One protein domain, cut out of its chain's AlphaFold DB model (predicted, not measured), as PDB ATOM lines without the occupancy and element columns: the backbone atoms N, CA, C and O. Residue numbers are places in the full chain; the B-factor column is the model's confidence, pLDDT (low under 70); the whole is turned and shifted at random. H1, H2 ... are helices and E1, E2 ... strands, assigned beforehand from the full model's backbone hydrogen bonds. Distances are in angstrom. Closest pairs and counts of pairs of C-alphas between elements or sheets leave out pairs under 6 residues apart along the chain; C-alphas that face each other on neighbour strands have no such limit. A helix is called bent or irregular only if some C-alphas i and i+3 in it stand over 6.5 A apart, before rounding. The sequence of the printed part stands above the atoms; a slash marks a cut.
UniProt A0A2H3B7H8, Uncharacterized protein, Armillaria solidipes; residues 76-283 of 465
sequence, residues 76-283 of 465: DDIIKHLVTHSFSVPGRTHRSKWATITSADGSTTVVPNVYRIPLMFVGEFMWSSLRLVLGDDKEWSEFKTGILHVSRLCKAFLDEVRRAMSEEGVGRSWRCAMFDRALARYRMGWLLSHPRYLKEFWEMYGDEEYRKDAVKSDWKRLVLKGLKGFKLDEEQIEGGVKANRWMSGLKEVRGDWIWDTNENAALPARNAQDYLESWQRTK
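AT A GLANCE: This is residues 76 to 283 of the 465 residues of an uncharacterized protein of Armillaria solidipes (UniProt A0A2H3B7H8). A long helical hairpin, H2 and H3, makes the core, and the small sheet E1 E2 E3 packs with one face on parts of both helices. H4 and the kinked H5 build out one end, while the strand hairpin E4 E5, H9 and the link between E5 and H9 lie at the other. The printed part has 208 residues, with nine named helices and five named strands in the order H1 E1 E2 E3 H2 H3 H4 H5 H6 H7 H8 E4 E5 H9; it is mostly helix, and both sheets, E1 - E2 - E3 and E4 - E5, are antiparallel. It is compact, with a radius of gyration of the C-alphas of 17.3 A and spans of 52 by 37 by 31 A.

HOW THE PARTS SIT: Start at H1, residues 76 to 84, which touches residues 144 to 151 of H3, residues 137 to 167; the closest C-alphas, Leu 82 and Ser 151, are 6.2 A apart. Next, E1 (87 to 90), E2 (98 to 103) and E3 (108 to 112) form a meander, each strand the antiparallel neighbour of the one before; N 88 and O 102 at 2.7 A, and N 101 and O 109 at 2.8 A, are within hydrogen-bond range. H2, residues 113 to 133, is on this sheet at a height of 10.1 A, over E1 and E2. H3 is on the same face at 10.9 A, over E3; these are two layers, helices on one face of a sheet. H2 and H3 touch as a hairpin, closest at C-alphas Val 133 and Trp 140, 5.1 A, at a shallow tilt of 23 degrees, opposite ways. H4 (177 to 187) only just touches H3, with 3 pairs of C-alphas within 8 A, and touches H5 (195 to 211) about perpendicular, at 81 degrees; the closest C-alphas of H4 and H5, Ala 184 and Tyr 210, are 6.0 A apart. H6 (219 to 225) touches residues 117 to 121 of H2, closest at C-alphas Ile 117 and Trp 219, 6.3 A. H7 (234 to 239) and H8 (243 to 246) only graze the sheet of E1, E2 and E3. E4 (250 to 253) and E5 (256 to 259) form a hairpin, with N 253 and O 256 2.8 A apart. H9 (272 to 282) touches H1, closest at C-alphas Val 83 and Leu 276, 6.4 A. Every O i to N i+4 pair is within hydrogen-bond range in H1, H4, H6, H7 and H9, against 15 of 17 in H2, 25 of 27 in H3 and 9 of 13 in H5; H8 is too short for such a pair.

IN THESE COORDINATES: Find C-alpha 76 at (13.394, 40.941, -7.755), where H1 begins. H2 spans 31.4 A, and H3 runs 44.0 A to C-alpha 167 at (16.302, 63.421, -35.046). H2, H3 and H5 are irregular: C-alphas 114 and 117 are 7.1 A apart, 142 and 145 7.3 A, 204 and 207 9.8 A. H9 ends at C-alpha 282, (0.789, 53.753, -12.262).

THE WHOLE: The C-alphas farthest apart, Glu 208 and Ala 266, are 54.2 A apart. The printed part has no cut. The one long link, E5 to H9, has 12 residues; in it, residues 264 to 266 are under pLDDT 70.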
ATOM      1  N   ASP A  76      14.582  40.128  -7.529       96.94
ATOM      2  CA  ASP A  76      13.394  40.941  -7.755       96.94
ATOM      3  C   ASP A  76      13.680  42.172  -8.633       96.94
ATOM      4  O   ASP A  76      12.968  42.394  -9.609       96.94
ATOM      5  N   ASP A  77      14.768  42.912  -8.385       97.56
ATOM      6  CA  ASP A  77      15.139  44.080  -9.203       97.56
ATOM      7  C   ASP A  77      15.396  43.708 -10.663       97.56
ATOM      8  O   ASP A  77      14.958  44.404 -11.586       97.56
ATOM      9  N   ILE A  78      16.097  42.590 -10.884       98.25
ATOM     10  CA  ILE A  78      16.365  42.088 -12.233       98.25
ATOM     11  C   ILE A  78      15.043  41.741 -12.906       98.25
ATOM     12  O   ILE A  78      14.788  42.209 -14.010       98.25
ATOM     13  N   ILE A  79      14.168  40.984 -12.248       98.00
ATOM     14  CA  ILE A  79      12.903  40.555 -12.853       98.00
ATOM     15  C   ILE A  79      11.979  41.743 -13.125       98.00
ATOM     16  O   ILE A  79      11.449  41.850 -14.231       98.00
ATOM     17  N   LYS A  80      11.860  42.693 -12.192       97.56
ATOM     18  CA  LYS A  80      11.150  43.961 -12.414       97.56
ATOM     19  C   LYS A  80      11.697  44.695 -13.636       97.56
ATOM     20  O   LYS A  80      10.924  45.149 -14.479       97.56
ATOM     21  N   HIS A  81      13.020  44.752 -13.796       98.06
ATOM     22  CA  HIS A  81      13.641  45.342 -14.980       98.06
ATOM     23  C   HIS A  81      13.281  44.597 -16.269       98.06
ATOM     24  O   HIS A  81      12.920  45.250 -17.249       98.06
ATOM     25  N   LEU A  82      13.332  43.260 -16.276       98.25
ATOM     26  CA  LEU A  82      12.955  42.444 -17.437       98.25
ATOM     27  C   LEU A  82      11.491  42.674 -17.835       98.25
ATOM     28  O   LEU A  82      11.191  42.845 -19.014       98.25
ATOM     29  N   VAL A  83      10.588  42.727 -16.852       98.00
ATOM     30  CA  VAL A  83       9.152  42.958 -17.066       98.00
ATOM     31  C   VAL A  83       8.900  44.367 -17.612       98.00
ATOM     32  O   VAL A  83       8.221  44.513 -18.631       98.00
ATOM     33  N   THR A  84       9.487  45.400 -16.998       97.94
ATOM     34  CA  THR A  84       9.363  46.803 -17.440       97.94
ATOM     35  C   THR A  84       9.873  47.020 -18.864       97.94
ATOM     36  O   THR A  84       9.297  47.816 -19.603       97.94
ATOM     37  N   HIS A  85      10.934  46.317 -19.263       98.12
ATOM     38  CA  HIS A  85      11.540  46.448 -20.591       98.12
ATOM     39  C   HIS A  85      11.150  45.311 -21.541       98.12
ATOM     40  O   HIS A  85      11.787  45.117 -22.577       98.12
ATOM     41  N   SER A  86      10.092  44.567 -21.213       98.19
ATOM     42  CA  SER A  86       9.511  43.591 -22.128       98.19
ATOM     43  C   SER A  86       8.944  44.288 -23.372       98.19
ATOM     44  O   SER A  86       8.675  45.492 -23.392       98.19
ATOM     45  N   PHE A  87       8.802  43.547 -24.464       98.56
ATOM     46  CA  PHE A  87       8.301  44.093 -25.718       98.56
ATOM     47  C   PHE A  87       7.587  43.020 -26.532       98.56
ATOM     48  O   PHE A  87       7.795  41.820 -26.352       98.56
ATOM     49  N   SER A  88       6.738  43.472 -27.445       98.62
ATOM     50  CA  SER A  88       6.026  42.649 -28.410       98.62
ATOM     51  C   SER A  88       6.628  42.851 -29.794       98.62
ATOM     52  O   SER A  88       6.784  43.986 -30.244       98.62
ATOM     53  N   VAL A  89       6.922  41.752 -30.480       98.56
ATOM     54  CA  VAL A  89       7.370  41.747 -31.874       98.56
ATOM     55  C   VAL A  89       6.188  41.349 -32.757       98.56
ATOM     56  O   VAL A  89       5.577  40.306 -32.509       98.56
ATOM     57  N   PRO A  90       5.841  42.137 -33.787       98.31
ATOM     58  CA  PRO A  90       4.696  41.836 -34.626       98.31
ATOM     59  C   PRO A  90       4.961  40.611 -35.506       98.31
ATOM     60  O   PRO A  90       6.106  40.251 -35.820       98.31
ATOM     61  N   GLY A  91       3.866  39.995 -35.947       97.88
ATOM     62  CA  GLY A  91       3.897  38.963 -36.972       97.88
ATOM     63  C   GLY A  91       4.421  39.471 -38.308       97.88
ATOM     64  O   GLY A  91       4.788  40.638 -38.484       97.88
ATOM     65  N   ARG A  92       4.486  38.565 -39.277       96.31
ATOM     66  CA  ARG A  92       4.919  38.894 -40.624       96.31
ATOM     67  C   ARG A  92       3.888  39.806 -41.276       96.31
ATOM     68  O   ARG A  92       2.776  39.411 -41.602       96.31
ATOM     69  N   THR A  93       4.296  41.033 -41.550       92.94
ATOM     70  CA  THR A  93       3.526  41.964 -42.371       92.94
ATOM     71  C   THR A  93       3.913  41.786 -43.834       92.94
ATOM     72  O   THR A  93       5.057  42.054 -44.214       92.94
ATOM     73  N   HIS A  94       2.980  41.341 -44.677       88.12
ATOM     74  CA  HIS A  94       3.235  41.199 -46.110       88.12
ATOM     75  C   HIS A  94       3.680  42.542 -46.713       88.12
ATOM     76  O   HIS A  94       2.984  43.545 -46.596       88.12
ATOM     77  N   ARG A  95       4.839  42.545 -47.387       89.06
ATOM     78  CA  ARG A  95       5.406  43.683 -48.145       89.06
ATOM     79  C   ARG A  95       5.863  44.898 -47.324       89.06
ATOM     80  O   ARG A  95       6.389  45.840 -47.920       89.06
ATOM     81  N   SER A  96       5.728  44.890 -45.997       93.94
ATOM     82  CA  SER A  96       6.262  45.984 -45.179       93.94
ATOM     83  C   SER A  96       7.783  45.908 -45.095       93.94
ATOM     84  O   SER A  96       8.366  44.845 -44.887       93.94
ATOM     85  N   LYS A  97       8.426  47.068 -45.222       96.06
ATOM     86  CA  LYS A  97       9.867  47.239 -44.978       96.06
ATOM     87  C   LYS A  97      10.165  47.569 -43.515       96.06
ATOM     88  O   LYS A  97      11.329  47.657 -43.135       96.06
ATOM     89  N   TRP A  98       9.116  47.701 -42.710       97.50
ATOM     90  CA  TRP A  98       9.150  48.145 -41.326       97.50
ATOM     91  C   TRP A  98       8.398  47.169 -40.427       97.50
ATOM     92  O   TRP A  98       7.387  46.599 -40.844       97.50
ATOM     93  N   ALA A  99       8.864  47.023 -39.195       97.81
ATOM     94  CA  ALA A  99       8.156  46.332 -38.129       97.81
ATOM     95  C   ALA A  99       7.895  47.316 -36.982       97.81
ATOM     96  O   ALA A  99       8.780  48.080 -36.606       97.81
ATOM     97  N   THR A 100       6.687  47.294 -36.422       98.31
ATOM     98  CA  THR A 100       6.321  48.129 -35.271       98.31
ATOM     99  C   THR A 100       6.433  47.303 -33.999       98.31
ATOM    100  O   THR A 100       5.598  46.436 -33.751       98.31
ATOM    101  N   ILE A 101       7.471  47.554 -33.208       98.50
ATOM    102  CA  ILE A 101       7.696  46.918 -31.909       98.50
ATOM    103  C   ILE A 101       6.890  47.674 -30.852       98.50
ATOM    104  O   ILE A 101       6.943  48.901 -30.815       98.50
ATOM    105  N   THR A 102       6.161  46.963 -29.993       98.62
ATOM    106  CA  THR A 102       5.402  47.578 -28.889       98.62
ATOM    107  C   THR A 102       6.092  47.281 -27.566       98.62
ATOM    108  O   THR A 102       6.135  46.127 -27.144       98.62
ATOM    109  N   SER A 103       6.626  48.301 -26.907       98.38
ATOM    110  CA  SER A 103       7.261  48.182 -25.593       98.38
ATOM    111  C   SER A 103       6.230  47.972 -24.480       98.38
ATOM    112  O   SER A 103       5.037  48.239 -24.644       98.38
ATOM    113  N   ALA A 104       6.690  47.496 -23.321       95.94
ATOM    114  CA  ALA A 104       5.843  47.227 -22.164       95.94
ATOM    115  C   ALA A 104       5.100  48.466 -21.652       95.94
ATOM    116  O   ALA A 104       4.063  48.332 -21.022       95.94
ATOM    117  N   ASP A 105       5.588  49.675 -21.903       95.19
ATOM    118  CA  ASP A 105       4.913  50.917 -21.524       95.19
ATOM    119  C   ASP A 105       3.773  51.322 -22.474       95.19
ATOM    120  O   ASP A 105       3.093  52.312 -22.197       95.19
ATOM    121  N   GLY A 106       3.561  50.559 -23.553       96.19
ATOM    122  CA  GLY A 106       2.599  50.830 -24.620       96.19
ATOM    123  C   GLY A 106       3.171  51.675 -25.762       96.19
ATOM    124  O   GLY A 106       2.486  51.857 -26.769       96.19
ATOM    125  N   SER A 107       4.408  52.168 -25.641       96.88
ATOM    126  CA  SER A 107       5.057  52.917 -26.716       96.88
ATOM    127  C   SER A 107       5.356  52.014 -27.911       96.88
ATOM    128  O   SER A 107       5.605  50.811 -27.780       96.88
ATOM    129  N   THR A 108       5.300  52.594 -29.106       98.00
ATOM    130  CA  THR A 108       5.591  51.896 -30.354       98.00
ATOM    131  C   THR A 108       6.864  52.441 -30.983       98.00
ATOM    132  O   THR A 108       7.117  53.643 -30.992       98.00
ATOM    133  N   THR A 109       7.697  51.537 -31.489       98.31
ATOM    134  CA  THR A 109       8.982  51.849 -32.117       98.31
ATOM    135  C   THR A 109       9.026  51.201 -33.494       98.31
ATOM    136  O   THR A 109       8.831  49.990 -33.616       98.31
ATOM    137  N   VAL A 110       9.247  51.994 -34.545       97.94
ATOM    138  CA  VAL A 110       9.297  51.499 -35.928       97.94
ATOM    139  C   VAL A 110      10.738  51.152 -36.283       97.94
ATOM    140  O   VAL A 110      11.589  52.031 -36.368       97.94
ATOM    141  N   VAL A 111      11.009  49.867 -36.506       97.88
ATOM    142  CA  VAL A 111      12.345  49.347 -36.836       97.88
ATOM    143  C   VAL A 111      12.389  48.839 -38.280       97.88
ATOM    144  O   VAL A 111      11.359  48.391 -38.805       97.88
ATOM    145  N   PRO A 112      13.559  48.832 -38.947       97.81
ATOM    146  CA  PRO A 112      13.720  48.120 -40.209       97.81
ATOM    147  C   PRO A 112      13.324  46.647 -40.049       97.81
ATOM    148  O   PRO A 112      13.750  45.973 -39.112       97.81
ATOM    149  N   ASN A 113      12.525  46.121 -40.982       97.44
ATOM    150  CA  ASN A 113      11.959  44.767 -40.876       97.44
ATOM    151  C   ASN A 113      13.028  43.662 -40.790       97.44
ATOM    152  O   ASN A 113      12.764  42.570 -40.295       97.44
ATOM    153  N   VAL A 114      14.248  43.956 -41.235       97.25
ATOM    154  CA  VAL A 114      15.397  43.056 -41.137       97.25
ATOM    155  C   VAL A 114      15.809  42.747 -39.686       97.25
ATOM    156  O   VAL A 114      16.313  41.661 -39.424       97.25
ATOM    157  N   TYR A 115      15.494  43.620 -38.720       98.38
ATOM    158  CA  TYR A 115      15.714  43.364 -37.288       98.38
ATOM    159  C   TYR A 115      14.597  42.552 -36.625       98.38
ATOM    160  O   TYR A 115      14.764  42.106 -35.493       98.38
ATOM    161  N   ARG A 116      13.464  42.319 -37.301       98.19
ATOM    162  CA  ARG A 116      12.276  41.698 -36.689       98.19
ATOM    163  C   ARG A 116      12.560  40.300 -36.130       98.19
ATOM    164  O   ARG A 116      12.263  40.036 -34.969       98.19
ATOM    165  N   ILE A 117      13.113  39.407 -36.954       98.50
ATOM    166  CA  ILE A 117      13.413  38.022 -36.547       98.50
ATOM    167  C   ILE A 117      14.588  37.968 -35.555       98.50
ATOM    168  O   ILE A 117      14.425  37.310 -34.528       98.50
ATOM    169  N   PRO A 118      15.719  38.671 -35.780       98.56
ATOM    170  CA  PRO A 118      16.780  38.755 -34.779       98.56
ATOM    171  C   PRO A 118      16.269  39.208 -33.409       98.56
ATOM    172  O   PRO A 118      16.508  38.533 -32.417       98.56
ATOM    173  N   LEU A 119      15.491  40.294 -33.350       98.56
ATOM    174  CA  LEU A 119      14.959  40.822 -32.094       98.56
ATOM    175  C   LEU A 119      14.010  39.830 -31.399       98.56
ATOM    176  O   LEU A 119      14.057  39.689 -30.179       98.56
ATOM    177  N   MET A 120      13.190  39.107 -32.167       98.56
ATOM    178  CA  MET A 120      12.343  38.030 -31.640       98.56
ATOM    179  C   MET A 120      13.177  36.903 -31.022       98.56
ATOM    180  O   MET A 120      12.851  36.434 -29.937       98.56
ATOM    181  N   PHE A 121      14.270  36.505 -31.679       98.62
ATOM    182  CA  PHE A 121      15.178  35.481 -31.165       98.62
ATOM    183  C   PHE A 121      15.912  35.938 -29.904       98.62
ATOM    184  O   PHE A 121      16.025  35.164 -28.961       98.62
ATOM    185  N   VAL A 122      16.378  37.190 -29.851       98.56
ATOM    186  CA  VAL A 122      17.017  37.736 -28.644       98.56
ATOM    187  C   VAL A 122      16.033  37.758 -27.468       98.56
ATOM    188  O   VAL A 122      16.409  37.398 -26.352       98.56
ATOM    189  N   GLY A 123      14.768  38.117 -27.720       98.25
ATOM    190  CA  GLY A 123      13.692  38.017 -26.732       98.25
ATOM    191  C   GLY A 123      13.497  36.585 -26.231       98.25
ATOM    192  O   GLY A 123      13.554  36.349 -25.027       98.25
ATOM    193  N   GLU A 124      13.340  35.625 -27.144       98.19
ATOM    194  CA  GLU A 124      13.206  34.200 -26.812       98.19
ATOM    195  C   GLU A 124      14.408  33.688 -26.007       98.19
ATOM    196  O   GLU A 124      14.225  33.095 -24.950       98.19
ATOM    197  N   PHE A 125      15.638  33.983 -26.437       98.25
ATOM    198  CA  PHE A 125      16.855  33.609 -25.716       98.25
ATOM    199  C   PHE A 125      16.857  34.144 -24.279       98.25
ATOM    200  O   PHE A 125      17.144  33.392 -23.348       98.25
ATOM    201  N   MET A 126      16.510  35.419 -24.082       98.06
ATOM    202  CA  MET A 126      16.466  36.047 -22.761       98.06
ATOM    203  C   MET A 126      15.441  35.373 -21.840       98.06
ATOM    204  O   MET A 126      15.781  34.989 -20.721       98.06
ATOM    205  N   TRP A 127      14.199  35.214 -22.307       98.25
ATOM    206  CA  TRP A 127      13.101  34.684 -21.493       98.25
ATOM    207  C   TRP A 127      13.210  33.177 -21.264       98.25
ATOM    208  O   TRP A 127      12.977  32.718 -20.148       98.25
ATOM    209  N   SER A 128      13.649  32.409 -22.263       97.69
ATOM    210  CA  SER A 128      13.939  30.986 -22.077       97.69
ATOM    211  C   SER A 128      15.131  30.768 -21.145       97.69
ATOM    212  O   SER A 128      15.077  29.872 -20.308       97.69
ATOM    213  N   SER A 129      16.179  31.599 -21.219       97.31
ATOM    214  CA  SER A 129      17.292  31.521 -20.260       97.31
ATOM    215  C   SER A 129      16.820  31.810 -18.841       97.31
ATOM    216  O   SER A 129      17.159  31.057 -17.938       97.31
ATOM    217  N   LEU A 130      15.996  32.850 -18.653       97.88
ATOM    218  CA  LEU A 130      15.379  33.160 -17.365       97.88
ATOM    219  C   LEU A 130      14.579  31.966 -16.830       97.88
ATOM    220  O   LEU A 130      14.800  31.554 -15.696       97.88
ATOM    221  N   ARG A 131      13.700  31.381 -17.650       97.19
ATOM    222  CA  ARG A 131      12.897  30.213 -17.273       97.19
ATOM    223  C   ARG A 131      13.751  29.045 -16.783       97.19
ATOM    224  O   ARG A 131      13.386  28.416 -15.802       97.19
ATOM    225  N   LEU A 132      14.865  28.759 -17.460       95.94
ATOM    226  CA  LEU A 132      15.728  27.623 -17.125       95.94
ATOM    227  C   LEU A 132      16.420  27.774 -15.769       95.94
ATOM    228  O   LEU A 132      16.612  26.779 -15.084       95.94
ATOM    229  N   VAL A 133      16.791  28.999 -15.393       96.81
ATOM    230  CA  VAL A 133      17.584  29.243 -14.177       96.81
ATOM    231  C   VAL A 133      16.735  29.662 -12.976       96.81
ATOM    232  O   VAL A 133      17.227  29.708 -11.849       96.81
ATOM    233  N   LEU A 134      15.459  29.999 -13.189       94.50
ATOM    234  CA  LEU A 134      14.537  30.339 -12.109       94.50
ATOM    235  C   LEU A 134      14.147  29.083 -11.326       94.50
ATOM    236  O   LEU A 134      13.307  28.298 -11.754       94.50
ATOM    237  N   GLY A 135      14.753  28.925 -10.151       90.50
ATOM    238  CA  GLY A 135      14.515  27.810  -9.230       90.50
ATOM    239  C   GLY A 135      15.803  27.171  -8.713       90.50
ATOM    240  O   GLY A 135      15.777  26.514  -7.675       90.50
ATOM    241  N   ASP A 136      16.929  27.408  -9.389       95.25
ATOM    242  CA  ASP A 136      18.258  27.008  -8.932       95.25
ATOM    243  C   ASP A 136      19.094  28.261  -8.638       95.25
ATOM    244  O   ASP A 136      19.516  28.977  -9.544       95.25
ATOM    245  N   ASP A 137      19.348  28.539  -7.355       95.31
ATOM    246  CA  ASP A 137      20.098  29.728  -6.934       95.31
ATOM    247  C   ASP A 137      21.539  29.749  -7.466       95.31
ATOM    248  O   ASP A 137      22.104  30.823  -7.702       95.31
ATOM    249  N   LYS A 138      22.143  28.574  -7.690       96.50
ATOM    250  CA  LYS A 138      23.495  28.481  -8.235       96.50
ATOM    251  C   LYS A 138      23.490  28.873  -9.705       96.50
ATOM    252  O   LYS A 138      24.290  29.721 -10.100       96.50
ATOM    253  N   GLU A 139      22.593  28.302 -10.502       95.88
ATOM    254  CA  GLU A 139      22.482  28.667 -11.917       95.88
ATOM    255  C   GLU A 139      22.032  30.121 -12.079       95.88
ATOM    256  O   GLU A 139      22.621  30.869 -12.861       95.88
ATOM    257  N   TRP A 140      21.076  30.577 -11.266       96.81
ATOM    258  CA  TRP A 140      20.680  31.980 -11.211       96.81
ATOM    259  C   TRP A 140      21.888  32.900 -11.008       96.81
ATOM    260  O   TRP A 140      22.062  33.864 -11.754       96.81
ATOM    261  N   SER A 141      22.757  32.593 -10.039       96.19
ATOM    262  CA  SER A 141      23.941  33.410  -9.753       96.19
ATOM    263  C   SER A 141      24.921  33.499 -10.930       96.19
ATOM    264  O   SER A 141      25.518  34.555 -11.137       96.19
ATOM    265  N   GLU A 142      25.043  32.433 -11.726       95.31
ATOM    266  CA  GLU A 142      25.934  32.367 -12.888       95.31
ATOM    267  C   GLU A 142      25.359  33.122 -14.098       95.31
ATOM    268  O   GLU A 142      26.091  33.804 -14.821       95.31
ATOM    269  N   PHE A 143      24.043  33.041 -14.316       96.50
ATOM    270  CA  PHE A 143      23.408  33.540 -15.539       96.50
ATOM    271  C   PHE A 143      22.710  34.899 -15.398       96.50
ATOM    272  O   PHE A 143      22.486  35.559 -16.420       96.50
ATOM    273  N   LYS A 144      22.409  35.376 -14.178       97.38
ATOM    274  CA  LYS A 144      21.653  36.627 -13.958       97.38
ATOM    275  C   LYS A 144      22.252  37.840 -14.672       97.38
ATOM    276  O   LYS A 144      21.517  38.632 -15.259       97.38
ATOM    277  N   THR A 145      23.581  37.960 -14.693       98.00
ATOM    278  CA  THR A 145      24.269  39.082 -15.346       98.00
ATOM    279  C   THR A 145      24.114  39.023 -16.866       98.00
ATOM    280  O   THR A 145      23.884  40.049 -17.504       98.00
ATOM    281  N   GLY A 146      24.173  37.826 -17.457       97.31
ATOM    282  CA  GLY A 146      23.937  37.633 -18.890       97.31
ATOM    283  C   GLY A 146      22.500  37.969 -19.291       97.31
ATOM    284  O   GLY A 146      22.290  38.705 -20.252       97.31
ATOM    285  N   ILE A 147      21.520  37.499 -18.515       98.12
ATOM    286  CA  ILE A 147      20.094  37.776 -18.744       98.12
ATOM    287  C   ILE A 147      19.815  39.284 -18.654       98.12
ATOM    288  O   ILE A 147      19.203  39.858 -19.558       98.12
ATOM    289  N   LEU A 148      20.323  39.951 -17.609       98.25
ATOM    290  CA  LEU A 148      20.191  41.402 -17.451       98.25
ATOM    291  C   LEU A 148      20.852  42.161 -18.610       98.25
ATOM    292  O   LEU A 148      20.279  43.118 -19.128       98.25
ATOM    293  N   HIS A 149      22.042  41.735 -19.044       98.19
ATOM    294  CA  HIS A 149      22.737  42.354 -20.169       98.19
ATOM    295  C   HIS A 149      21.919  42.264 -21.467       98.19
ATOM    296  O   HIS A 149      21.789  43.264 -22.167       98.19
ATOM    297  N   VAL A 150      21.315  41.110 -21.766       98.31
ATOM    298  CA  VAL A 150      20.482  40.934 -22.971       98.31
ATOM    299  C   VAL A 150      19.250  41.844 -22.930       98.31
ATOM    300  O   VAL A 150      18.894  42.455 -23.937       98.31
ATOM    301  N   SER A 151      18.631  42.011 -21.759       98.38
ATOM    302  CA  SER A 151      17.524  42.958 -21.586       98.38
ATOM    303  C   SER A 151      17.949  44.402 -21.831       98.38
ATOM    304  O   SER A 151      17.297  45.124 -22.590       98.38
ATOM    305  N   ARG A 152      19.090  44.806 -21.257       98.44
ATOM    306  CA  ARG A 152      19.677  46.134 -21.475       98.44
ATOM    307  C   ARG A 152      20.020  46.369 -22.944       98.44
ATOM    308  O   ARG A 152      19.805  47.476 -23.421       98.44
ATOM    309  N   LEU A 153      20.492  45.346 -23.657       98.56
ATOM    310  CA  LEU A 153      20.767  45.401 -25.092       98.56
ATOM    311  C   LEU A 153      19.494  45.671 -25.900       98.56
ATOM    312  O   LEU A 153      19.475  46.595 -26.708       98.56
ATOM    313  N   CYS A 154      18.412  44.930 -25.644       98.56
ATOM    314  CA  CYS A 154      17.119  45.174 -26.289       98.56
ATOM    315  C   CYS A 154      16.579  46.574 -25.974       98.56
ATOM    316  O   CYS A 154      16.105  47.273 -26.869       98.56
ATOM    317  N   LYS A 155      16.675  47.007 -24.710       98.31
ATOM    318  CA  LYS A 155      16.272  48.352 -24.288       98.31
ATOM    319  C   LYS A 155      17.068  49.425 -25.031       98.31
ATOM    320  O   LYS A 155      16.463  50.321 -25.611       98.31
ATOM    321  N   ALA A 156      18.395  49.323 -25.023       98.44
ATOM    322  CA  ALA A 156      19.286  50.290 -25.650       98.44
ATOM    323  C   ALA A 156      19.069  50.345 -27.169       98.44
ATOM    324  O   ALA A 156      18.989  51.433 -27.723       98.44
ATOM    325  N   PHE A 157      18.854  49.200 -27.828       98.62
ATOM    326  CA  PHE A 157      18.459  49.156 -29.237       98.62
ATOM    327  C   PHE A 157      17.158  49.934 -29.495       98.62
ATOM    328  O   PHE A 157      17.103  50.765 -30.397       98.62
ATOM    329  N   LEU A 158      16.108  49.712 -28.698       98.50
ATOM    330  CA  LEU A 158      14.829  50.410 -28.881       98.50
ATOM    331  C   LEU A 158      14.908  51.906 -28.534       98.50
ATOM    332  O   LEU A 158      14.235  52.708 -29.180       98.50
ATOM    333  N   ASP A 159      15.712  52.291 -27.539       98.25
ATOM    334  CA  ASP A 159      15.999  53.697 -27.224       98.25
ATOM    335  C   ASP A 159      16.730  54.387 -28.388       98.25
ATOM    336  O   ASP A 159      16.345  55.484 -28.786       98.25
ATOM    337  N   GLU A 160      17.728  53.718 -28.970       98.25
ATOM    338  CA  GLU A 160      18.518  54.207 -30.103       98.25
ATOM    339  C   GLU A 160      17.645  54.433 -31.344       98.25
ATOM    340  O   GLU A 160      17.702  55.490 -31.972       98.25
ATOM    341  N   VAL A 161      16.749  53.487 -31.654       98.12
ATOM    342  CA  VAL A 161      15.764  53.659 -32.734       98.12
ATOM    343  C   VAL A 161      14.850  54.850 -32.444       98.12
ATOM    344  O   VAL A 161      14.578  55.645 -33.340       98.12
ATOM    345  N   ARG A 162      14.362  54.999 -31.203       98.00
ATOM    346  CA  ARG A 162      13.504  56.130 -30.815       98.00
ATOM    347  C   ARG A 162      14.207  57.472 -30.972       98.00
ATOM    348  O   ARG A 162      13.587  58.394 -31.499       98.00
ATOM    349  N   ARG A 163      15.481  57.559 -30.592       97.88
ATOM    350  CA  ARG A 163      16.308  58.749 -30.810       97.88
ATOM    351  C   ARG A 163      16.451  59.060 -32.301       97.88
ATOM    352  O   ARG A 163      16.115  60.162 -32.729       97.88
ATOM    353  N   ALA A 164      16.821  58.066 -33.106       97.50
ATOM    354  CA  ALA A 164      16.945  58.231 -34.551       97.50
ATOM    355  C   ALA A 164      15.621  58.649 -35.218       97.50
ATOM    356  O   ALA A 164      15.619  59.499 -36.104       97.50
ATOM    357  N   MET A 165      14.474  58.116 -34.767       96.19
ATOM    358  CA  MET A 165      13.150  58.541 -35.247       96.19
ATOM    359  C   MET A 165      12.864  60.020 -34.960       96.19
ATOM    360  O   MET A 165      12.182  60.651 -35.764       96.19
ATOM    361  N   SER A 166      13.339  60.556 -33.829       96.44
ATOM    362  CA  SER A 166      13.116  61.957 -33.454       96.44
ATOM    363  C   SER A 166      14.055  62.952 -34.135       96.44
ATOM    364  O   SER A 166      13.668  64.103 -34.307       96.44
ATOM    365  N   GLU A 167      15.263  62.530 -34.513       96.06
ATOM    366  CA  GLU A 167      16.302  63.421 -35.046       96.06
ATOM    367  C   GLU A 167      16.291  63.464 -36.581       96.06
ATOM    368  O   GLU A 167      16.030  64.507 -37.176       96.06
ATOM    369  N   GLU A 168      16.528  62.321 -37.227       92.69
ATOM    370  CA  GLU A 168      16.763  62.232 -38.680       92.69
ATOM    371  C   GLU A 168      15.719  61.363 -39.401       92.69
ATOM    372  O   GLU A 168      15.608  61.366 -40.630       92.69
ATOM    373  N   GLY A 169      14.926  60.618 -38.631       93.31
ATOM    374  CA  GLY A 169      14.085  59.540 -39.121       93.31
ATOM    375  C   GLY A 169      14.866  58.235 -39.295       93.31
ATOM    376  O   GLY A 169      16.071  58.196 -39.531       93.31
ATOM    377  N   VAL A 170      14.159  57.111 -39.204       95.69
ATOM    378  CA  VAL A 170      14.765  55.788 -39.395       95.69
ATOM    379  C   VAL A 170      14.670  55.419 -40.872       95.69
ATOM    380  O   VAL A 170      13.600  55.083 -41.377       95.69
ATOM    381  N   GLY A 171      15.799  55.510 -41.579       93.62
ATOM    382  CA  GLY A 171      15.942  55.078 -42.970       93.62
ATOM    383  C   GLY A 171      15.994  53.551 -43.126       93.62
ATOM    384  O   GLY A 171      16.202  52.806 -42.174       93.62
ATOM    385  N   ARG A 172      15.812  53.041 -44.353       91.25
ATOM    386  CA  ARG A 172      15.874  51.581 -44.618       91.25
ATOM    387  C   ARG A 172      17.270  51.001 -44.397       91.25
ATOM    388  O   ARG A 172      17.400  49.813 -44.130       91.25
ATOM    389  N   SER A 173      18.281  51.840 -44.572       93.50
ATOM    390  CA  SER A 173      19.691  51.552 -44.339       93.50
ATOM    391  C   SER A 173      20.124  51.866 -42.910       93.50
ATOM    392  O   SER A 173      21.308  51.754 -42.626       93.50
ATOM    393  N   TRP A 174      19.209  52.282 -42.027       97.19
ATOM    394  CA  TRP A 174      19.551  52.571 -40.641       97.19
ATOM    395  C   TRP A 174      20.058  51.306 -39.942       97.19
ATOM    396  O   TRP A 174      19.493  50.217 -40.110       97.19
ATOM    397  N   ARG A 175      21.132  51.456 -39.166       96.94
ATOM    398  CA  ARG A 175      21.794  50.370 -38.446       96.94
ATOM    399  C   ARG A 175      22.029  50.751 -36.997       96.94
ATOM    400  O   ARG A 175      22.265  51.914 -36.698       96.94
ATOM    401  N   CYS A 176      22.012  49.748 -36.127       97.69
ATOM    402  CA  CYS A 176      22.448  49.891 -34.748       97.69
ATOM    403  C   CYS A 176      23.735  49.087 -34.583       97.69
ATOM    404  O   CYS A 176      23.666  47.867 -34.445       97.69
ATOM    405  N   ALA A 177      24.890  49.758 -34.612       97.19
ATOM    406  CA  ALA A 177      26.194  49.097 -34.551       97.19
ATOM    407  C   ALA A 177      26.312  48.174 -33.324       97.19
ATOM    408  O   ALA A 177      26.669  47.004 -33.455       97.19
ATOM    409  N   MET A 178      25.869  48.655 -32.161       97.88
ATOM    410  CA  MET A 178      25.816  47.879 -30.920       97.88
ATOM    411  C   MET A 178      25.012  46.586 -31.037       97.88
ATOM    412  O   MET A 178      25.451  45.522 -30.597       97.88
ATOM    413  N   PHE A 179      23.828  46.652 -31.643       98.38
ATOM    414  CA  PHE A 179      23.002  45.464 -31.810       98.38
ATOM    415  C   PHE A 179      23.577  44.533 -32.883       98.38
ATOM    416  O   PHE A 179      23.618  43.323 -32.680       98.38
ATOM    417  N   ASP A 180      24.095  45.081 -33.984       98.31
ATOM    418  CA  ASP A 180      24.706  44.320 -35.077       98.31
ATOM    419  C   ASP A 180      25.909  43.490 -34.617       98.31
ATOM    420  O   ASP A 180      26.033  42.326 -35.009       98.31
ATOM    421  N   ARG A 181      26.751  44.035 -33.732       97.38
ATOM    422  CA  ARG A 181      27.871  43.292 -33.141       97.38
ATOM    423  C   ARG A 181      27.399  42.112 -32.292       97.38
ATOM    424  O   ARG A 181      27.896  40.995 -32.452       97.38
ATOM    425  N   ALA A 182      26.376  42.310 -31.460       98.06
ATOM    426  CA  ALA A 182      25.765  41.208 -30.717       98.06
ATOM    427  C   ALA A 182      25.162  40.151 -31.661       98.06
ATOM    428  O   ALA A 182      25.356  38.950 -31.462       98.06
ATOM    429  N   LEU A 183      24.492  40.574 -32.738       98.38
ATOM    430  CA  LEU A 183      23.932  39.672 -33.747       98.38
ATOM    431  C   LEU A 183      25.007  38.869 -34.495       98.38
ATOM    432  O   LEU A 183      24.788  37.686 -34.774       98.38
ATOM    433  N   ALA A 184      26.168  39.465 -34.781       97.94
ATOM    434  CA  ALA A 184      27.310  38.772 -35.380       97.94
ATOM    435  C   ALA A 184      27.810  37.623 -34.487       97.94
ATOM    436  O   ALA A 184      28.054  36.517 -34.973       97.94
ATOM    437  N   ARG A 185      27.861  37.833 -33.167       97.81
ATOM    438  CA  ARG A 185      28.175  36.769 -32.199       97.81
ATOM    439  C   ARG A 185      27.071  35.717 -32.136       97.81
ATOM    440  O   ARG A 185      27.331  34.511 -32.164       97.81
ATOM    441  N   TYR A 186      25.814  36.153 -32.102       98.06
ATOM    442  CA  TYR A 186      24.681  35.254 -31.898       98.06
ATOM    443  C   TYR A 186      24.471  34.302 -33.069       98.06
ATOM    444  O   TYR A 186      24.209  33.120 -32.839       98.06
ATOM    445  N   ARG A 187      24.678  34.753 -34.316       97.06
ATOM    446  CA  ARG A 187      24.612  33.857 -35.485       97.06
ATOM    447  C   ARG A 187      25.657  32.737 -35.443       97.06
ATOM    448  O   ARG A 187      25.418  31.668 -35.996       97.06
ATOM    449  N   MET A 188      26.775  32.958 -34.747       97.25
ATOM    450  CA  MET A 188      27.829  31.962 -34.518       97.25
ATOM    451  C   MET A 188      27.591  31.116 -33.256       97.25
ATOM    452  O   MET A 188      28.397  30.253 -32.911       97.25
ATOM    453  N   GLY A 189      26.478  31.334 -32.551       96.31
ATOM    454  CA  GLY A 189      26.141  30.636 -31.314       96.31
ATOM    455  C   GLY A 189      26.904  31.133 -30.083       96.31
ATOM    456  O   GLY A 189      26.926  30.429 -29.073       96.31
ATOM    457  N   TRP A 190      27.513  32.320 -30.145       97.00
ATOM    458  CA  TRP A 190      28.178  32.981 -29.020       97.00
ATOM    459  C   TRP A 190      27.201  33.926 -28.317       97.00
ATOM    460  O   TRP A 190      27.211  35.134 -28.523       97.00
ATOM    461  N   LEU A 191      26.307  33.348 -27.512       95.94
ATOM    462  CA  LEU A 191      25.186  34.073 -26.896       95.94
ATOM    463  C   LEU A 191      25.552  34.804 -25.592       95.94
ATOM    464  O   LEU A 191      24.770  35.601 -25.084       95.94
ATOM    465  N   LEU A 192      26.725  34.520 -25.022       92.75
ATOM    466  CA  LEU A 192      27.165  35.114 -23.761       92.75
ATOM    467  C   LEU A 192      27.927  36.418 -24.022       92.75
ATOM    468  O   LEU A 192      28.801  36.466 -24.883       92.75
ATOM    469  N   SER A 193      27.634  37.452 -23.233       93.00
ATOM    470  CA  SER A 193      28.273  38.776 -23.353       93.00
ATOM    471  C   SER A 193      29.291  39.087 -22.254       93.00
ATOM    472  O   SER A 193      29.676  40.239 -22.093       93.00
ATOM    473  N   HIS A 194      29.718  38.098 -21.463       95.81
ATOM    474  CA  HIS A 194      30.782  38.334 -20.482       95.81
ATOM    475  C   HIS A 194      32.081  38.732 -21.215       95.81
ATOM    476  O   HIS A 194      32.415  38.050 -22.187       95.81
ATOM    477  N   PRO A 195      32.851  39.735 -20.743       96.50
ATOM    478  CA  PRO A 195      34.045  40.245 -21.429       96.50
ATOM    479  C   PRO A 195      35.024  39.159 -21.887       96.50
ATOM    480  O   PRO A 195      35.466  39.164 -23.029       96.50
ATOM    481  N   ARG A 196      35.272  38.150 -21.039       96.38
ATOM    482  CA  ARG A 196      36.075  36.965 -21.406       96.38
ATOM    483  C   ARG A 196      35.633  36.295 -22.716       96.38
ATOM    484  O   ARG A 196      36.472  35.991 -23.547       96.38
ATOM    485  N   TYR A 197      34.327  36.120 -22.927       95.94
ATOM    486  CA  TYR A 197      33.794  35.475 -24.129       95.94
ATOM    487  C   TYR A 197      33.814  36.412 -25.339       95.94
ATOM    488  O   TYR A 197      33.924  35.938 -26.464       95.94
ATOM    489  N   LEU A 198      33.714  37.731 -25.126       96.00
ATOM    490  CA  LEU A 198      33.892  38.719 -26.196       96.00
ATOM    491  C   LEU A 198      35.326  38.691 -26.716       96.00
ATOM    492  O   LEU A 198      35.541  38.646 -27.924       96.00
ATOM    493  N   LYS A 199      36.289  38.650 -25.789       96.94
ATOM    494  CA  LYS A 199      37.709  38.515 -26.095       96.94
ATOM    495  C   LYS A 199      38.000  37.213 -26.840       96.94
ATOM    496  O   LYS A 199      38.571  37.272 -27.919       96.94
ATOM    497  N   GLU A 200      37.532  36.071 -26.332       97.31
ATOM    498  CA  GLU A 200      37.687  34.771 -27.006       97.31
ATOM    499  C   GLU A 200      37.072  34.762 -28.419       97.31
ATOM    500  O   GLU A 200      37.668  34.234 -29.357       97.31
ATOM    501  N   PHE A 201      35.886  35.356 -28.596       97.12
ATOM    502  CA  PHE A 201      35.254  35.467 -29.912       97.12
ATOM    503  C   PHE A 201      36.093  36.319 -30.870       97.12
ATOM    504  O   PHE A 201      36.305  35.930 -32.017       97.12
ATOM    505  N   TRP A 202      36.573  37.474 -30.407       96.75
ATOM    506  CA  TRP A 202      37.401  38.364 -31.213       96.75
ATOM    507  C   TRP A 202      38.750  37.726 -31.565       96.75
ATOM    508  O   TRP A 202      39.155  37.786 -32.715       96.75
ATOM    509  N   GLU A 203      39.408  37.033 -30.636       96.75
ATOM    510  CA  GLU A 203      40.653  36.305 -30.923       96.75
ATOM    511  C   GLU A 203      40.451  35.207 -31.980       96.75
ATOM    512  O   GLU A 203      41.340  34.944 -32.787       96.75
ATOM    513  N   MET A 204      39.275  34.570 -31.996       97.25
ATOM    514  CA  MET A 204      38.966  33.478 -32.919       97.25
ATOM    515  C   MET A 204      38.556  33.948 -34.318       97.25
ATOM    516  O   MET A 204      38.899  33.293 -35.302       97.25
ATOM    517  N   TYR A 205      37.781  35.028 -34.413       96.25
ATOM    518  CA  TYR A 205      37.146  35.450 -35.667       96.25
ATOM    519  C   TYR A 205      37.566  36.843 -36.149       96.25
ATOM    520  O   TYR A 205      37.338  37.180 -37.312       96.25
ATOM    521  N   GLY A 206      38.161  37.646 -35.269       94.38
ATOM    522  CA  GLY A 206      38.592  39.013 -35.530       94.38
ATOM    523  C   GLY A 206      37.477  39.942 -36.006       94.38
ATOM    524  O   GLY A 206      36.277  39.657 -35.931       94.38
ATOM    525  N   ASP A 207      37.902  41.072 -36.560       92.50
ATOM    526  CA  ASP A 207      37.013  42.065 -37.159       92.50
ATOM    527  C   ASP A 207      36.357  41.593 -38.458       92.50
ATOM    528  O   ASP A 207      35.326  42.132 -38.859       92.50
ATOM    529  N   GLU A 208      36.911  40.579 -39.125       94.50
ATOM    530  CA  GLU A 208      36.340  40.037 -40.361       94.50
ATOM    531  C   GLU A 208      34.892  39.586 -40.166       94.50
ATOM    532  O   GLU A 208      34.038  39.785 -41.032       94.50
ATOM    533  N   GLU A 209      34.602  39.005 -39.005       95.88
ATOM    534  CA  GLU A 209      33.274  38.514 -38.680       95.88
ATOM    535  C   GLU A 209      32.299  39.636 -38.313       95.88
ATOM    536  O   GLU A 209      31.122  39.551 -38.675       95.88
ATOM    537  N   TYR A 210      32.795  40.701 -37.676       94.94
ATOM    538  CA  TYR A 210      32.030  41.912 -37.364       94.94
ATOM    539  C   TYR A 210      31.769  42.791 -38.596       94.94
ATOM    540  O   TYR A 210      30.748  43.470 -38.655       94.94
ATOM    541  N   ARG A 211      32.640  42.745 -39.615       94.31
ATOM    542  CA  ARG A 211      32.434  43.435 -40.905       94.31
ATOM    543  C   ARG A 211      31.333  42.799 -41.752       94.31
ATOM    544  O   ARG A 211      30.794  43.447 -42.649       94.31
ATOM    545  N   LYS A 212      30.990  41.530 -41.502       96.31
ATOM    546  CA  LYS A 212      29.884  40.864 -42.196       96.31
ATOM    547  C   LYS A 212      28.558  41.435 -41.723       96.31
ATOM    548  O   LYS A 212      28.314  41.621 -40.536       96.31
ATOM    549  N   ASP A 213      27.653  41.629 -42.672       96.62
ATOM    550  CA  ASP A 213      26.319  42.136 -42.383       96.62
ATOM    551  C   ASP A 213      25.483  41.075 -41.642       96.62
ATOM    552  O   ASP A 213      24.825  40.229 -42.255       96.62
ATOM    553  N   ALA A 214      25.513  41.117 -40.306       96.81
ATOM    554  CA  ALA A 214      24.821  40.156 -39.449       96.81
ATOM    555  C   ALA A 214      23.318  40.081 -39.756       96.81
ATOM    556  O   ALA A 214      22.717  39.009 -39.706       96.81
ATOM    557  N   VAL A 215      22.721  41.201 -40.150       95.94
ATOM    558  CA  VAL A 215      21.291  41.357 -40.415       95.94
ATOM    559  C   VAL A 215      20.870  40.746 -41.760       95.94
ATOM    560  O   VAL A 215      19.723  40.325 -41.907       95.94
ATOM    561  N   LYS A 216      21.792  40.619 -42.724       96.06
ATOM    562  CA  LYS A 216      21.558  39.911 -44.001       96.06
ATOM    563  C   LYS A 216      21.632  38.388 -43.894       96.06
ATOM    564  O   LYS A 216      21.343  37.703 -44.873       96.06
ATOM    565  N   SER A 217      22.017  37.849 -42.739       97.00
ATOM    566  CA  SER A 217      21.998  36.400 -42.516       97.00
ATOM    567  C   SER A 217      20.570  35.855 -42.618       97.00
ATOM    568  O   SER A 217      19.604  36.556 -42.309       97.00
ATOM    569  N   ASP A 218      20.422  34.586 -43.005       97.75
ATOM    570  CA  ASP A 218      19.118  33.913 -43.045       97.75
ATOM    571  C   ASP A 218      18.634  33.572 -41.626       97.75
ATOM    572  O   ASP A 218      18.667  32.429 -41.162       97.75
ATOM    573  N   TRP A 219      18.201  34.608 -40.907       98.38
ATOM    574  CA  TRP A 219      17.730  34.491 -39.535       98.38
ATOM    575  C   TRP A 219      16.524  33.568 -39.419       98.38
ATOM    576  O   TRP A 219      16.456  32.848 -38.433       98.38
ATOM    577  N   LYS A 220      15.619  33.514 -40.413       98.00
ATOM    578  CA  LYS A 220      14.474  32.584 -40.377       98.00
ATOM    579  C   LYS A 220      14.977  31.144 -40.283       98.00
ATOM    580  O   LYS A 220      14.559  30.415 -39.387       98.00
ATOM    581  N   ARG A 221      15.920  30.744 -41.140       98.19
ATOM    582  CA  ARG A 221      16.498  29.393 -41.092       98.19
ATOM    583  C   ARG A 221      17.298  29.140 -39.814       98.19
ATOM    584  O   ARG A 221      17.179  28.059 -39.240       98.19
ATOM    585  N   LEU A 222      18.103  30.106 -39.368       98.12
ATOM    586  CA  LEU A 222      18.932  29.956 -38.165       98.12
ATOM    587  C   LEU A 222      18.084  29.725 -36.907       98.12
ATOM    588  O   LEU A 222      18.365  28.802 -36.145       98.12
ATOM    589  N   VAL A 223      17.031  30.521 -36.708       98.00
ATOM    590  CA  VAL A 223      16.196  30.443 -35.498       98.00
ATOM    591  C   VAL A 223      15.248  29.244 -35.515       98.00
ATOM    592  O   VAL A 223      14.973  28.699 -34.452       98.00
ATOM    593  N   LEU A 224      14.807  28.787 -36.696       98.19
ATOM    594  CA  LEU A 224      14.041  27.539 -36.845       98.19
ATOM    595  C   LEU A 224      14.911  26.308 -36.564       98.19
ATOM    596  O   LEU A 224      14.481  25.378 -35.885       98.19
ATOM    597  N   LYS A 225      16.156  26.306 -37.063       97.81
ATOM    598  CA  LYS A 225      17.137  25.247 -36.771       97.81
ATOM    599  C   LYS A 225      17.498  25.208 -35.282       97.81
ATOM    600  O   LYS A 225      17.803  24.144 -34.746       97.81
ATOM    601  N   GLY A 226      17.466  26.369 -34.643       96.44
ATOM    602  CA  GLY A 226      17.837  26.567 -33.259       96.44
ATOM    603  C   GLY A 226      19.324  26.868 -33.096       96.44
ATOM    604  O   GLY A 226      20.200  26.240 -33.699       96.44
ATOM    605  N   LEU A 227      19.615  27.832 -32.231       95.12
ATOM    606  CA  LEU A 227      20.957  28.257 -31.863       95.12
ATOM    607  C   LEU A 227      21.186  27.871 -30.404       95.12
ATOM    608  O   LEU A 227      20.511  28.370 -29.512       95.12
ATOM    609  N   LYS A 228      22.115  26.939 -30.160       93.88
ATOM    610  CA  LYS A 228      22.436  26.424 -28.811       93.88
ATOM    611  C   LYS A 228      21.214  25.904 -28.027       93.88
ATOM    612  O   LYS A 228      21.195  25.973 -26.806       93.88
ATOM    613  N   GLY A 229      20.224  25.350 -28.727       94.44
ATOM    614  CA  GLY A 229      19.006  24.801 -28.119       94.44
ATOM    615  C   GLY A 229      17.849  25.798 -27.999       94.44
ATOM    616  O   GLY A 229      16.737  25.366 -27.716       94.44
ATOM    617  N   PHE A 230      18.078  27.083 -28.283       96.69
ATOM    618  CA  PHE A 230      17.030  28.098 -28.383       96.69
ATOM    619  C   PHE A 230      16.507  28.143 -29.814       96.69
ATOM    620  O   PHE A 230      17.289  28.342 -30.745       96.69
ATOM    621  N   LYS A 231      15.204  27.955 -30.002       97.56
ATOM    622  CA  LYS A 231      14.554  27.973 -31.316       97.56
ATOM    623  C   LYS A 231      13.272  28.791 -31.258       97.56
ATOM    624  O   LYS A 231      12.667  28.895 -30.198       97.56
ATOM    625  N   LEU A 232      12.880  29.337 -32.401       98.12
ATOM    626  CA  LEU A 232      11.554  29.909 -32.603       98.12
ATOM    627  C   LEU A 232      10.728  28.949 -33.451       98.12
ATOM    628  O   LEU A 232      11.254  28.355 -34.390       98.12
ATOM    629  N   ASP A 233       9.441  28.847 -33.155       98.06
ATOM    630  CA  ASP A 233       8.494  28.100 -33.974       98.06
ATOM    631  C   ASP A 233       8.006  28.949 -35.156       98.06
ATOM    632  O   ASP A 233       7.976  30.184 -35.103       98.06
ATOM    633  N   GLU A 234       7.569  28.298 -36.236       98.12
ATOM    634  CA  GLU A 234       7.062  29.009 -37.416       98.12
ATOM    635  C   GLU A 234       5.850  29.891 -37.075       98.12
ATOM    636  O   GLU A 234       5.756  31.025 -37.545       98.12
ATOM    637  N   GLU A 235       4.992  29.443 -36.158       98.06
ATOM    638  CA  GLU A 235       3.869  30.232 -35.648       98.06
ATOM    639  C   GLU A 235       4.314  31.524 -34.951       98.06
ATOM    640  O   GLU A 235       3.672  32.561 -35.113       98.06
ATOM    641  N   GLN A 236       5.420  31.499 -34.197       98.06
ATOM    642  CA  GLN A 236       5.975  32.707 -33.574       98.06
ATOM    643  C   GLN A 236       6.526  33.656 -34.641       98.06
ATOM    644  O   GLN A 236       6.299  34.865 -34.580       98.06
ATOM    645  N   ILE A 237       7.211  33.123 -35.656       98.12
ATOM    646  CA  ILE A 237       7.801  33.927 -36.735       98.12
ATOM    647  C   ILE A 237       6.717  34.588 -37.591       98.12
ATOM    648  O   ILE A 237       6.863  35.757 -37.967       98.12
ATOM    649  N   GLU A 238       5.646  33.869 -37.915       98.06
ATOM    650  CA  GLU A 238       4.568  34.364 -38.772       98.06
ATOM    651  C   GLU A 238       3.539  35.185 -37.971       98.06
ATOM    652  O   GLU A 238       3.150  36.266 -38.411       98.06
ATOM    653  N   GLY A 239       3.158  34.748 -36.767       97.88
ATOM    654  CA  GLY A 239       2.160  35.410 -35.912       97.88
ATOM    655  C   GLY A 239       2.711  36.513 -35.003       97.88
ATOM    656  O   GLY A 239       1.963  37.390 -34.562       97.88
ATOM    657  N   GLY A 240       4.021  36.523 -34.765       98.19
ATOM    658  CA  GLY A 240       4.665  37.426 -33.818       98.19
ATOM    659  C   GLY A 240       4.611  36.899 -32.390       98.19
ATOM    660  O   GLY A 240       4.009  35.865 -32.091       98.19
ATOM    661  N   VAL A 241       5.232  37.643 -31.478       98.31
ATOM    662  CA  VAL A 241       5.227  37.311 -30.056       98.31
ATOM    663  C   VAL A 241       4.915  38.545 -29.231       98.31
ATOM    664  O   VAL A 241       5.581  39.571 -29.332       98.31
ATOM    665  N   LYS A 242       3.871  38.436 -28.413       98.19
ATOM    666  CA  LYS A 242       3.440  39.484 -27.490       98.19
ATOM    667  C   LYS A 242       4.224  39.412 -26.182       98.19
ATOM    668  O   LYS A 242       4.611  38.328 -25.754       98.19
ATOM    669  N   ALA A 243       4.362  40.553 -25.510       97.06
ATOM    670  CA  ALA A 243       5.058  40.654 -24.228       97.06
ATOM    671  C   ALA A 243       4.504  39.691 -23.162       97.06
ATOM    672  O   ALA A 243       5.267  39.057 -22.441       97.06
ATOM    673  N   ASN A 244       3.180  39.519 -23.108       96.25
ATOM    674  CA  ASN A 244       2.530  38.606 -22.165       96.25
ATOM    675  C   ASN A 244       2.909  37.131 -22.393       96.25
ATOM    676  O   ASN A 244       3.012  36.375 -21.433       96.25
ATOM    677  N   ARG A 245       3.156  36.724 -23.646       96.69
ATOM    678  CA  ARG A 245       3.575  35.357 -23.977       96.69
ATOM    679  C   ARG A 245       4.973  35.067 -23.443       96.69
ATOM    680  O   ARG A 245       5.203  33.963 -22.966       96.69
ATOM    681  N   TRP A 246       5.871  36.052 -23.470       96.25
ATOM    682  CA  TRP A 246       7.210  35.905 -22.902       96.25
ATOM    683  C   TRP A 246       7.200  35.613 -21.408       96.25
ATOM    684  O   TRP A 246       8.004  34.825 -20.938       96.25
ATOM    685  N   MET A 247       6.289  36.249 -20.675       96.12
ATOM    686  CA  MET A 247       6.212  36.165 -19.214       96.12
ATOM    687  C   MET A 247       5.229  35.089 -18.737       96.12
ATOM    688  O   MET A 247       4.911  35.021 -17.550       96.12
ATOM    689  N   SER A 248       4.703  34.275 -19.653       95.19
ATOM    690  CA  SER A 248       3.709  33.254 -19.334       95.19
ATOM    691  C   SER A 248       4.306  32.205 -18.396       95.19
ATOM    692  O   SER A 248       5.240  31.497 -18.767       95.19
ATOM    693  N   GLY A 249       3.751  32.100 -17.188       94.81
ATOM    694  CA  GLY A 249       4.234  31.211 -16.127       94.81
ATOM    695  C   GLY A 249       5.135  31.891 -15.094       94.81
ATOM    696  O   GLY A 249       5.336  31.337 -14.018       94.81
ATOM    697  N   LEU A 250       5.622  33.112 -15.343       96.94
ATOM    698  CA  LEU A 250       6.407  33.849 -14.354       96.94
ATOM    699  C   LEU A 250       5.494  34.410 -13.254       96.94
ATOM    700  O   LEU A 250       4.629  35.254 -13.515       96.94
ATOM    701  N   LYS A 251       5.701  33.956 -12.016       96.00
ATOM    702  CA  LYS A 251       4.878  34.318 -10.858       96.00
ATOM    703  C   LYS A 251       5.742  34.667  -9.656       96.00
ATOM    704  O   LYS A 251       6.779  34.050  -9.430       96.00
ATOM    705  N   GLU A 252       5.273  35.611  -8.849       95.06
ATOM    706  CA  GLU A 252       5.842  35.865  -7.528       95.06
ATOM    707  C   GLU A 252       5.058  35.073  -6.473       95.06
ATOM    708  O   GLU A 252       3.838  35.222  -6.327       95.06
ATOM    709  N   VAL A 253       5.771  34.238  -5.720       94.19
ATOM    710  CA  VAL A 253       5.244  33.411  -4.637       94.19
ATOM    711  C   VAL A 253       6.035  33.708  -3.374       94.19
ATOM    712  O   VAL A 253       7.218  33.407  -3.271       94.19
ATOM    713  N   ARG A 254       5.357  34.280  -2.372       91.75
ATOM    714  CA  ARG A 254       5.938  34.580  -1.047       91.75
ATOM    715  C   ARG A 254       7.219  35.439  -1.097       91.75
ATOM    716  O   ARG A 254       8.060  35.301  -0.218       91.75
ATOM    717  N   GLY A 255       7.334  36.351  -2.063       91.81
ATOM    718  CA  GLY A 255       8.498  37.233  -2.202       91.81
ATOM    719  C   GLY A 255       9.646  36.657  -3.031       91.81
ATOM    720  O   GLY A 255      10.671  37.317  -3.161       91.81
ATOM    721  N   ASP A 256       9.493  35.453  -3.587       95.12
ATOM    722  CA  ASP A 256      10.432  34.897  -4.561       95.12
ATOM    723  C   ASP A 256       9.744  34.693  -5.909       95.12
ATOM    724  O   ASP A 256       8.525  34.520  -5.996       95.12
ATOM    725  N   TRP A 257      10.535  34.717  -6.972       96.06
ATOM    726  CA  TRP A 257      10.048  34.545  -8.330       96.06
ATOM    727  C   TRP A 257      10.295  33.123  -8.805       96.06
ATOM    728  O   TRP A 257      11.425  32.634  -8.783       96.06
ATOM    729  N   ILE A 258       9.233  32.485  -9.282       95.81
ATOM    730  CA  ILE A 258       9.270  31.128  -9.818       95.81
ATOM    731  C   ILE A 258       8.670  31.099 -11.219       95.81
ATOM    732  O   ILE A 258       7.811  31.919 -11.565       95.81
ATOM    733  N   TRP A 259       9.105  30.129 -12.019       95.12
ATOM    734  CA  TRP A 259       8.420  29.787 -13.256       95.12
ATOM    735  C   TRP A 259       7.488  28.609 -13.008       95.12
ATOM    736  O   TRP A 259       7.925  27.476 -12.829       95.12
ATOM    737  N   ASP A 260       6.192  28.882 -12.969       91.44
ATOM    738  CA  ASP A 260       5.180  27.861 -12.769       91.44
ATOM    739  C   ASP A 260       4.740  27.293 -14.119       91.44
ATOM    740  O   ASP A 260       4.043  27.945 -14.899       91.44
ATOM    741  N   THR A 261       5.182  26.070 -14.404       83.81
ATOM    742  CA  THR A 261       4.745  25.294 -15.569       83.81
ATOM    743  C   THR A 261       3.408  24.591 -15.331       83.81
ATOM    744  O   THR A 261       2.784  24.137 -16.288       83.81
ATOM    745  N   ASN A 262       2.934  24.528 -14.081       83.75
ATOM    746  CA  ASN A 262       1.700  23.853 -13.714       83.75
ATOM    747  C   ASN A 262       0.575  24.868 -13.500       83.75
ATOM    748  O   ASN A 262       0.456  25.485 -12.446       83.75
ATOM    749  N   GLU A 263      -0.350  24.959 -14.455       71.19
ATOM    750  CA  GLU A 263      -1.523  25.843 -14.344       71.19
ATOM    751  C   GLU A 263      -2.404  25.558 -13.103       71.19
ATOM    752  O   GLU A 263      -3.172  26.418 -12.679       71.19
ATOM    753  N   ASN A 264      -2.253  24.386 -12.475       67.19
ATOM    754  CA  ASN A 264      -3.106  23.893 -11.391       67.19
ATOM    755  C   ASN A 264      -2.582  24.144  -9.960       67.19
ATOM    756  O   ASN A 264      -3.231  23.719  -9.000       67.19
ATOM    757  N   ALA A 265      -1.426  24.788  -9.764       64.62
ATOM    758  CA  ALA A 265      -0.900  25.021  -8.416       64.62
ATOM    759  C   ALA A 265      -1.652  26.168  -7.705       64.62
ATOM    760  O   ALA A 265      -1.459  27.347  -7.991       64.62
ATOM    761  N   ALA A 266      -2.499  25.814  -6.734       68.06
ATOM    762  CA  ALA A 266      -3.424  26.703  -6.019       68.06
ATOM    763  C   ALA A 266      -2.777  27.684  -5.009       68.06
ATOM    764  O   ALA A 266      -3.440  28.129  -4.069       68.06
ATOM    765  N   LEU A 267      -1.489  28.014  -5.143       78.69
ATOM    766  CA  LEU A 267      -0.883  29.013  -4.264       78.69
ATOM    767  C   LEU A 267      -1.320  30.420  -4.693       78.69
ATOM    768  O   LEU A 267      -1.332  30.712  -5.889       78.69
ATOM    769  N   PRO A 268      -1.647  31.317  -3.742       84.25
ATOM    770  CA  PRO A 268      -1.894  32.717  -4.050       84.25
ATOM    771  C   PRO A 268      -0.595  33.325  -4.586       84.25
ATOM    772  O   PRO A 268       0.327  33.637  -3.831       84.25
ATOM    773  N   ALA A 269      -0.520  33.432  -5.906       89.19
ATOM    774  CA  ALA A 269       0.632  33.891  -6.655       89.19
ATOM    775  C   ALA A 269       0.188  35.026  -7.570       89.19
ATOM    776  O   ALA A 269      -0.892  34.966  -8.162       89.19
ATOM    777  N   ARG A 270       1.010  36.066  -7.683       91.69
ATOM    778  CA  ARG A 270       0.732  37.175  -8.596       91.69
ATOM    779  C   ARG A 270       1.548  36.984  -9.864       91.69
ATOM    780  O   ARG A 270       2.757  36.770  -9.786       91.69
ATOM    781  N   ASN A 271       0.899  37.042 -11.022       94.62
ATOM    782  CA  ASN A 271       1.592  36.840 -12.288       94.62
ATOM    783  C   ASN A 271       2.404  38.088 -12.641       94.62
ATOM    784  O   ASN A 271       1.983  39.215 -12.370       94.62
ATOM    785  N   ALA A 272       3.534  37.908 -13.325       95.81
ATOM    786  CA  ALA A 272       4.319  39.013 -13.879       95.81
ATOM    787  C   ALA A 272       3.477  39.943 -14.774       95.81
ATOM    788  O   ALA A 272       3.700  41.152 -14.809       95.81
ATOM    789  N   GLN A 273       2.457  39.401 -15.443       95.06
ATOM    790  CA  GLN A 273       1.501  40.178 -16.228       95.06
ATOM    791  C   GLN A 273       0.695  41.167 -15.366       95.06
ATOM    792  O   GLN A 273       0.562  42.334 -15.732       95.06
ATOM    793  N   ASP A 274       0.231  40.750 -14.185       94.38
ATOM    794  CA  ASP A 274      -0.519  41.612 -13.258       94.38
ATOM    795  C   ASP A 274       0.360  42.748 -12.714       94.38
ATOM    796  O   ASP A 274      -0.114  43.841 -12.374       94.38
ATOM    797  N   TYR A 275       1.658  42.477 -12.589       94.06
ATOM    798  CA  TYR A 275       2.663  43.477 -12.268       94.06
ATOM    799  C   TYR A 275       2.861  44.462 -13.412       94.06
ATOM    800  O   TYR A 275       2.795  45.669 -13.177       94.06
ATOM    801  N   LEU A 276       3.023  43.964 -14.640       95.00
ATOM    802  CA  LEU A 276       3.182  44.805 -15.817       95.00
ATOM    803  C   LEU A 276       1.984  45.741 -16.001       95.00
ATOM    804  O   LEU A 276       2.172  46.939 -16.174       95.00
ATOM    805  N   GLU A 277       0.757  45.238 -15.904       95.12
ATOM    806  CA  GLU A 277      -0.456  46.051 -16.056       95.12
ATOM    807  C   GLU A 277      -0.621  47.088 -14.939       95.12
ATOM    808  O   GLU A 277      -1.137  48.190 -15.151       95.12
ATOM    809  N   SER A 278      -0.203  46.745 -13.721       94.00
ATOM    810  CA  SER A 278      -0.193  47.681 -12.596       94.00
ATOM    811  C   SER A 278       0.850  48.780 -12.804       94.00
ATOM    812  O   SER A 278       0.543  49.965 -12.631       94.00
ATOM    813  N   TRP A 279       2.051  48.404 -13.244       95.25
ATOM    814  CA  TRP A 279       3.125  49.330 -13.576       95.25
ATOM    815  C   TRP A 279       2.761  50.209 -14.778       95.25
ATOM    816  O   TRP A 279       2.965  51.414 -14.729       95.25
ATOM    817  N   GLN A 280       2.132  49.674 -15.823       94.69
ATOM    818  CA  GLN A 280       1.658  50.453 -16.969       94.69
ATOM    819  C   GLN A 280       0.704  51.571 -16.541       94.69
ATOM    820  O   GLN A 280       0.845  52.704 -17.004       94.69
ATOM    821  N   ARG A 281      -0.233  51.258 -15.635       94.50
ATOM    822  CA  ARG A 281      -1.236  52.204 -15.122       94.50
ATOM    823  C   ARG A 281      -0.658  53.262 -14.190       94.50
ATOM    824  O   ARG A 281      -1.144  54.385 -14.178       94.50
ATOM    825  N   THR A 282       0.323  52.899 -13.370       93.88
ATOM    826  CA  THR A 282       0.789  53.753 -12.262       93.88
ATOM    827  C   THR A 282       2.176  54.338 -12.476       93.88
ATOM    828  O   THR A 282       2.541  55.286 -11.792       93.88
ATOM    829  N   LYS A 283       2.953  53.762 -13.398       93.06
ATOM    830  CA  LYS A 283       4.390  53.991 -13.620       93.06
ATOM    831  C   LYS A 283       5.251  53.799 -12.367       93.06
ATOM    832  O   LYS A 283       6.408  54.203 -12.345       93.06
TER     833      LYS A 283